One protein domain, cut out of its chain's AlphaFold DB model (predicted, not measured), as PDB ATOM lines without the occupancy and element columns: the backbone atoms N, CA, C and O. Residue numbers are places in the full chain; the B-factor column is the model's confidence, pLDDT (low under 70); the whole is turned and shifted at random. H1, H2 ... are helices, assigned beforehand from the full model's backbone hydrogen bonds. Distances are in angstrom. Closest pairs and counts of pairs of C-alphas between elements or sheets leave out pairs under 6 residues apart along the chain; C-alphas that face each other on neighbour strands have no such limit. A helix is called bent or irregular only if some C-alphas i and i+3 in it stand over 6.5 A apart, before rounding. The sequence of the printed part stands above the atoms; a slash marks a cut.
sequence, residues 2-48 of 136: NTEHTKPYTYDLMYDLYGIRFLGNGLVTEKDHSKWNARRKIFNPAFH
ATOM      1  N   ASN A   2     249.260 187.510 233.115       48.38
ATOM      2  CA  ASN A   2     249.336 188.064 234.459       48.38
ATOM      3  C   ASN A   2     247.928 188.548 234.817       48.38
ATOM      4  O   ASN A   2     247.390 189.390 234.103       48.38
ATOM      5  N   THR A   3     247.314 187.996 235.857       45.12
ATOM      6  CA  THR A   3     246.059 188.530 236.391       45.12
ATOM      7  C   THR A   3     246.278 188.827 237.863       45.12
ATOM      8  O   THR A   3     245.996 187.996 238.727       45.12
ATOM      9  N   GLU A   4     246.820 190.014 238.134       59.06
ATOM     10  CA  GLU A   4     246.815 190.670 239.446       59.06
ATOM     11  C   GLU A   4     245.373 191.030 239.843       59.06
ATOM     12  O   GLU A   4     245.017 192.191 240.023       59.06
ATOM     13  N   HIS A   5     244.493 190.035 239.952       61.56
ATOM     14  CA  HIS A   5     243.217 190.230 240.620       61.56
ATOM     15  C   HIS A   5     243.498 190.233 242.118       61.56
ATOM     16  O   HIS A   5     243.696 189.183 242.735       61.56
ATOM     17  N   THR A   6     243.560 191.429 242.696       66.88
ATOM     18  CA  THR A   6     243.592 191.604 244.143       66.88
ATOM     19  C   THR A   6     242.353 190.948 244.732       66.88
ATOM     20  O   THR A   6     241.216 191.263 244.377       66.88
ATOM     21  N   LYS A   7     242.582 189.969 245.611       73.00
ATOM     22  CA  LYS A   7     241.504 189.260 246.294       73.00
ATOM     23  C   LYS A   7     240.617 190.277 247.028       73.00
ATOM     24  O   LYS A   7     241.166 191.120 247.746       73.00
ATOM     25  N   PRO A   8     239.282 190.206 246.871       77.88
ATOM     26  CA  PRO A   8     238.357 191.114 247.537       77.88
ATOM     27  C   PRO A   8     238.517 191.113 249.063       77.88
ATOM     28  O   PRO A   8     239.071 190.180 249.647       77.88
ATOM     29  N   TYR A   9     237.963 192.136 249.717       75.19
ATOM     30  CA  TYR A   9     237.944 192.271 251.182       75.19
ATOM     31  C   TYR A   9     237.358 191.043 251.906       75.19
ATOM     32  O   TYR A   9     237.752 190.724 253.022       75.19
ATOM     33  N   THR A  10     236.500 190.269 251.238       75.00
ATOM     34  CA  THR A  10     235.971 188.991 251.744       75.00
ATOM     35  C   THR A  10     237.049 187.988 252.163       75.00
ATOM     36  O   THR A  10     236.791 187.132 253.002       75.00
ATOM     37  N   TYR A  11     238.266 188.087 251.623       78.19
ATOM     38  CA  TYR A  11     239.389 187.238 252.024       78.19
ATOM     39  C   TYR A  11     240.052 187.682 253.335       78.19
ATOM     40  O   TYR A  11     240.615 186.832 254.021       78.19
ATOM     41  N   ASP A  12     239.949 188.963 253.712       77.88
ATOM     42  CA  ASP A  12     240.352 189.428 255.052       77.88
ATOM     43  C   ASP A  12     239.384 188.903 256.112       77.88
ATOM     44  O   ASP A  12     239.777 188.590 257.229       77.88
ATOM     45  N   LEU A  13     238.118 188.710 255.741       77.62
ATOM     46  CA  LEU A  13     237.143 188.119 256.647       77.62
ATOM     47  C   LEU A  13     237.436 186.653 256.972       77.62
ATOM     48  O   LEU A  13     237.159 186.169 258.063       77.62
ATOM     49  N   MET A  14     237.991 185.927 256.006       79.38
ATOM     50  CA  MET A  14     238.431 184.553 256.230       79.38
ATOM     51  C   MET A  14     239.785 184.487 256.950       79.38
ATOM     52  O   MET A  14     240.148 183.429 257.467       79.38
ATOM     53  N   TYR A  15     240.541 185.590 256.966       84.12
ATOM     54  CA  TYR A  15     241.802 185.694 257.693       84.12
ATOM     55  C   TYR A  15     241.545 185.676 259.211       84.12
ATOM     56  O   TYR A  15     242.089 184.795 259.886       84.12
ATOM     57  N   ASP A  16     240.640 186.538 259.697       82.62
ATOM     58  CA  ASP A  16     240.233 186.630 261.106       82.62
ATOM     59  C   ASP A  16     238.708 186.513 261.281       82.62
ATOM     60  O   ASP A  16     237.934 187.291 260.722       82.62
ATOM     61  N   LEU A  17     238.269 185.589 262.140       79.31
ATOM     62  CA  LEU A  17     236.886 185.486 262.612       79.31
ATOM     63  C   LEU A  17     236.755 186.191 263.963       79.31
ATOM     64  O   LEU A  17     237.394 185.789 264.929       79.31
ATOM     65  N   TYR A  18     235.937 187.247 264.038       74.50
ATOM     66  CA  TYR A  18     235.698 188.016 265.274       74.50
ATOM     67  C   TYR A  18     236.982 188.489 265.998       74.50
ATOM     68  O   TYR A  18     237.023 188.572 267.222       74.50
ATOM     69  N   GLY A  19     238.043 188.802 265.244       75.12
ATOM     70  CA  GLY A  19     239.343 189.219 265.795       75.12
ATOM     71  C   GLY A  19     240.239 188.069 266.270       75.12
ATOM     72  O   GLY A  19     241.323 188.317 266.795       75.12
ATOM     73  N   ILE A  20     239.817 186.819 266.066       80.56
ATOM     74  CA  ILE A  20     240.610 185.611 266.296       80.56
ATOM     75  C   ILE A  20     241.073 185.070 264.942       80.56
ATOM     76  O   ILE A  20     240.294 184.956 263.995       80.56
ATOM     77  N   ARG A  21     242.351 184.693 264.852       82.12
ATOM     78  CA  ARG A  21     242.929 184.115 263.635       82.12
ATOM     79  C   ARG A  21     242.193 182.834 263.231       82.12
ATOM     80  O   ARG A  21     242.225 181.856 263.974       82.12
ATOM     81  N   PHE A  22     241.627 182.820 262.020       85.56
ATOM     82  CA  PHE A  22     240.966 181.652 261.431       85.56
ATOM     83  C   PHE A  22     241.851 180.977 260.375       85.56
ATOM     84  O   PHE A  22     242.768 180.235 260.731       85.56
ATOM     85  N   LEU A  23     241.659 181.257 259.076       86.44
ATOM     86  CA  LEU A  23     242.529 180.695 258.033       86.44
ATOM     87  C   LEU A  23     243.916 181.361 258.018       86.44
ATOM     88  O   LEU A  23     244.840 180.829 257.395       86.44
ATOM     89  N   GLY A  24     244.078 182.510 258.694       87.31
ATOM     90  CA  GLY A  24     245.320 183.287 258.727       87.31
ATOM     91  C   GLY A  24     245.830 183.583 257.319       87.31
ATOM     92  O   GLY A  24     245.035 183.696 256.392       87.31
ATOM     93  N   ASN A  25     247.147 183.663 257.103       84.94
ATOM     94  CA  ASN A  25     247.715 183.630 255.750       84.94
ATOM     95  C   ASN A  25     247.781 182.170 255.278       84.94
ATOM     96  O   ASN A  25     248.834 181.543 255.374       84.94
ATOM     97  N   GLY A  26     246.687 181.621 254.763       85.31
ATOM     98  CA  GLY A  26     246.623 180.321 254.094       85.31
ATOM     99  C   GLY A  26     246.700 180.451 252.571       85.31
ATOM    100  O   GLY A  26     246.870 181.541 252.026       85.31
ATOM    101  N   LEU A  27     246.564 179.342 251.842       87.75
ATOM    102  CA  LEU A  27     246.540 179.370 250.371       87.75
ATOM    103  C   LEU A  27     245.312 180.132 249.827       87.75
ATOM    104  O   LEU A  27     245.398 180.819 248.809       87.75
ATOM    105  N   VAL A  28     244.177 180.030 250.521       86.81
ATOM    106  CA  VAL A  28     242.932 180.718 250.151       86.81
ATOM    107  C   VAL A  28     243.033 182.213 250.436       86.81
ATOM    108  O   VAL A  28     242.693 183.005 249.570       86.81
ATOM    109  N   THR A  29     243.575 182.622 251.578       87.75
ATOM    110  CA  THR A  29     243.567 184.015 252.063       87.75
ATOM    111  C   THR A  29     244.793 184.843 251.682       87.75
ATOM    112  O   THR A  29     244.732 186.064 251.745       87.75
ATOM    113  N   GLU A  30     245.893 184.227 251.233       88.25
ATOM    114  CA  GLU A  30     247.093 184.968 250.821       88.25
ATOM    115  C   GLU A  30     246.809 185.876 249.617       88.25
ATOM    116  O   GLU A  30     246.426 185.392 248.548       88.25
ATOM    117  N   LYS A  31     247.001 187.186 249.789       85.25
ATOM    118  CA  LYS A  31     246.746 188.202 248.761       85.25
ATOM    119  C   LYS A  31     247.977 188.504 247.917       85.25
ATOM    120  O   LYS A  31     247.838 188.904 246.765       85.25
ATOM    121  N   ASP A  32     249.168 188.298 248.472       87.69
ATOM    122  CA  ASP A  32     250.417 188.465 247.743       87.69
ATOM    123  C   ASP A  32     250.589 187.302 246.758       87.69
ATOM    124  O   ASP A  32     250.775 186.145 247.146       87.69
ATOM    125  N   HIS A  33     250.539 187.615 245.463       85.56
ATOM    126  CA  HIS A  33     250.640 186.621 244.402       85.56
ATOM    127  C   HIS A  33     251.954 185.826 244.461       85.56
ATOM    128  O   HIS A  33     251.957 184.625 244.186       85.56
ATOM    129  N   SER A  34     253.068 186.454 244.848       89.62
ATOM    130  CA  SER A  34     254.365 185.776 244.935       89.62
ATOM    131  C   SER A  34     254.355 184.705 246.032       89.62
ATOM    132  O   SER A  34     254.728 183.552 245.783       89.62
ATOM    133  N   LYS A  35     253.826 185.050 247.214       90.62
ATOM    134  CA  LYS A  35     253.668 184.136 248.354       90.62
ATOM    135  C   LYS A  35     252.646 183.052 248.057       90.62
ATOM    136  O   LYS A  35     252.891 181.880 248.348       90.62
ATOM    137  N   TRP A  36     251.526 183.416 247.434       90.50
ATOM    138  CA  TRP A  36     250.510 182.466 247.000       90.50
ATOM    139  C   TRP A  36     251.090 181.445 246.015       90.50
ATOM    140  O   TRP A  36     250.939 180.243 246.229       90.50
ATOM    141  N   ASN A  37     251.816 181.897 244.990       90.06
ATOM    142  CA  ASN A  37     252.416 181.031 243.977       90.06
ATOM    143  C   ASN A  37     253.467 180.091 244.588       90.06
ATOM    144  O   ASN A  37     253.479 178.896 244.289       90.06
ATOM    145  N   ALA A  38     254.315 180.598 245.489       91.75
ATOM    146  CA  ALA A  38     255.286 179.776 246.209       91.75
ATOM    147  C   ALA A  38     254.599 178.655 247.011       91.75
ATOM    148  O   ALA A  38     254.972 177.489 246.895       91.75
ATOM    149  N   ARG A  39     253.534 178.977 247.754       91.75
ATOM    150  CA  ARG A  39     252.749 177.993 248.521       91.75
ATOM    151  C   ARG A  39     252.000 177.016 247.621       91.75
ATOM    152  O   ARG A  39     251.955 175.823 247.910       91.75
ATOM    153  N   ARG A  40     251.442 177.497 246.507       91.94
ATOM    154  CA  ARG A  40     250.728 176.665 245.532       91.94
ATOM    155  C   ARG A  40     251.653 175.617 244.921       91.94
ATOM    156  O   ARG A  40     251.256 174.463 244.811       91.94
ATOM    157  N   LYS A  41     252.899 175.985 244.602       93.06
ATOM    158  CA  LYS A  41     253.920 175.044 244.109       93.06
ATOM    159  C   LYS A  41     254.234 173.931 245.108       93.06
ATOM    160  O   LYS A  41     254.423 172.800 244.679       93.06
ATOM    161  N   ILE A  42     254.247 174.231 246.408       92.00
ATOM    162  CA  ILE A  42     254.461 173.231 247.467       92.00
ATOM    163  C   ILE A  42     253.264 172.278 247.578       92.00
ATOM    164  O   ILE A  42     253.452 171.080 247.754       92.00
ATOM    165  N   PHE A  43     252.036 172.790 247.446       89.69
ATOM    166  CA  PHE A  43     250.813 171.992 247.601       89.69
ATOM    167  C   PHE A  43     250.432 171.163 246.367       89.69
ATOM    168  O   PHE A  43     249.856 170.089 246.507       89.69
ATOM    169  N   ASN A  44     250.721 171.642 245.155       90.56
ATOM    170  CA  ASN A  44     250.293 170.990 243.910       90.56
ATOM    171  C   ASN A  44     250.669 169.494 243.791       90.56
ATOM    172  O   ASN A  44     249.827 168.734 243.311       90.56
ATOM    173  N   PRO A  45     251.857 169.027 244.230       91.19
ATOM    174  CA  PRO A  45     252.209 167.607 244.188       91.19
ATOM    175  C   PRO A  45     251.239 166.696 244.952       91.19
ATOM    176  O   PRO A  45     250.999 165.573 244.509       91.19
ATOM    177  N   ALA A  46     250.632 167.182 246.043       88.00
ATOM    178  CA  ALA A  46     249.658 166.426 246.838       88.00
ATOM    179  C   ALA A  46     248.339 166.163 246.089       88.00
ATOM    180  O   ALA A  46     247.584 165.271 246.452       88.00
ATOM    181  N   PHE A  47     248.081 166.904 245.009       88.69
ATOM    182  CA  PHE A  47     246.900 166.749 244.156       88.69
ATOM    183  C   PHE A  47     247.254 166.238 242.753       88.69
ATOM    184  O   PHE A  47     246.464 166.361 241.817       88.69
ATOM    185  N   HIS A  48     248.450 165.667 242.574       91.31
ATOM    186  CA  HIS A  48     248.818 165.018 241.320       91.31
ATOM    187  C   HIS A  48     247.985 163.742 241.106       91.31
ATOM    188  O   HIS A  48     247.643 163.054 242.065       91.31
TER     189      HIS A  48
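AT A GLANCE: This is residues 2 to 48 of the 136 residues of the protein "Putative cholesterol 24-hydroxylase" of Stichopus japonicus (UniProt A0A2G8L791). One longer helix, H2, and one short helix, H1, stand apart, with the returning part of a long loop running between them and with an extended tail, residues 2 to 9, leading into H1. The loop leaves H1, makes a small turn at residues 16 to 21 at one end of the long axis, and comes back to H2, whose last residues lie toward the other end. The printed part has 47 residues with two named helices, H1 then H2, and no named strand; the class is all helix, though under half of the residues, 21 of 47, are in named elements. The whole is only just loose, close to compact, with a radius of gyration of the C-alphas of 11.9 A, and only just flat, spanning 35 by 25 by 14 A.

HOW THE PARTS SIT: Start with H2, residues 33 to 47, and then look at H1, residues 10 to 15: the two are apart, with no C-alpha of the one within 8 A of the other. In the stretch between them, residues 16 to 17 pair with residues 20 to 21, antiparallel, as strands do. Every O i to N i+4 pair is within hydrogen-bond range in H1, and 8 of 11 are in H2.

IN THESE COORDINATES: Find C-alpha 33 at (250.640, 186.621, 244.402); from there H2 runs 20.2 A to C-alpha 47 at (246.900, 166.749, 244.156). It is only just irregular: C-alphas 42 and 45 are 6.9 A apart. H1 begins at C-alpha 10, at (235.971, 188.991, 251.744), and is 9.0 A long.

THE WHOLE: The C-alphas of Tyr 18 and His 48, the two farthest apart, are 35.7 A from each other. The printed part has no cut. The link from H1 to H2, residues 16 to 32, is long. The mean pLDDT of the printed part is 82.0; look to residues 2 to 6 for the values under 70.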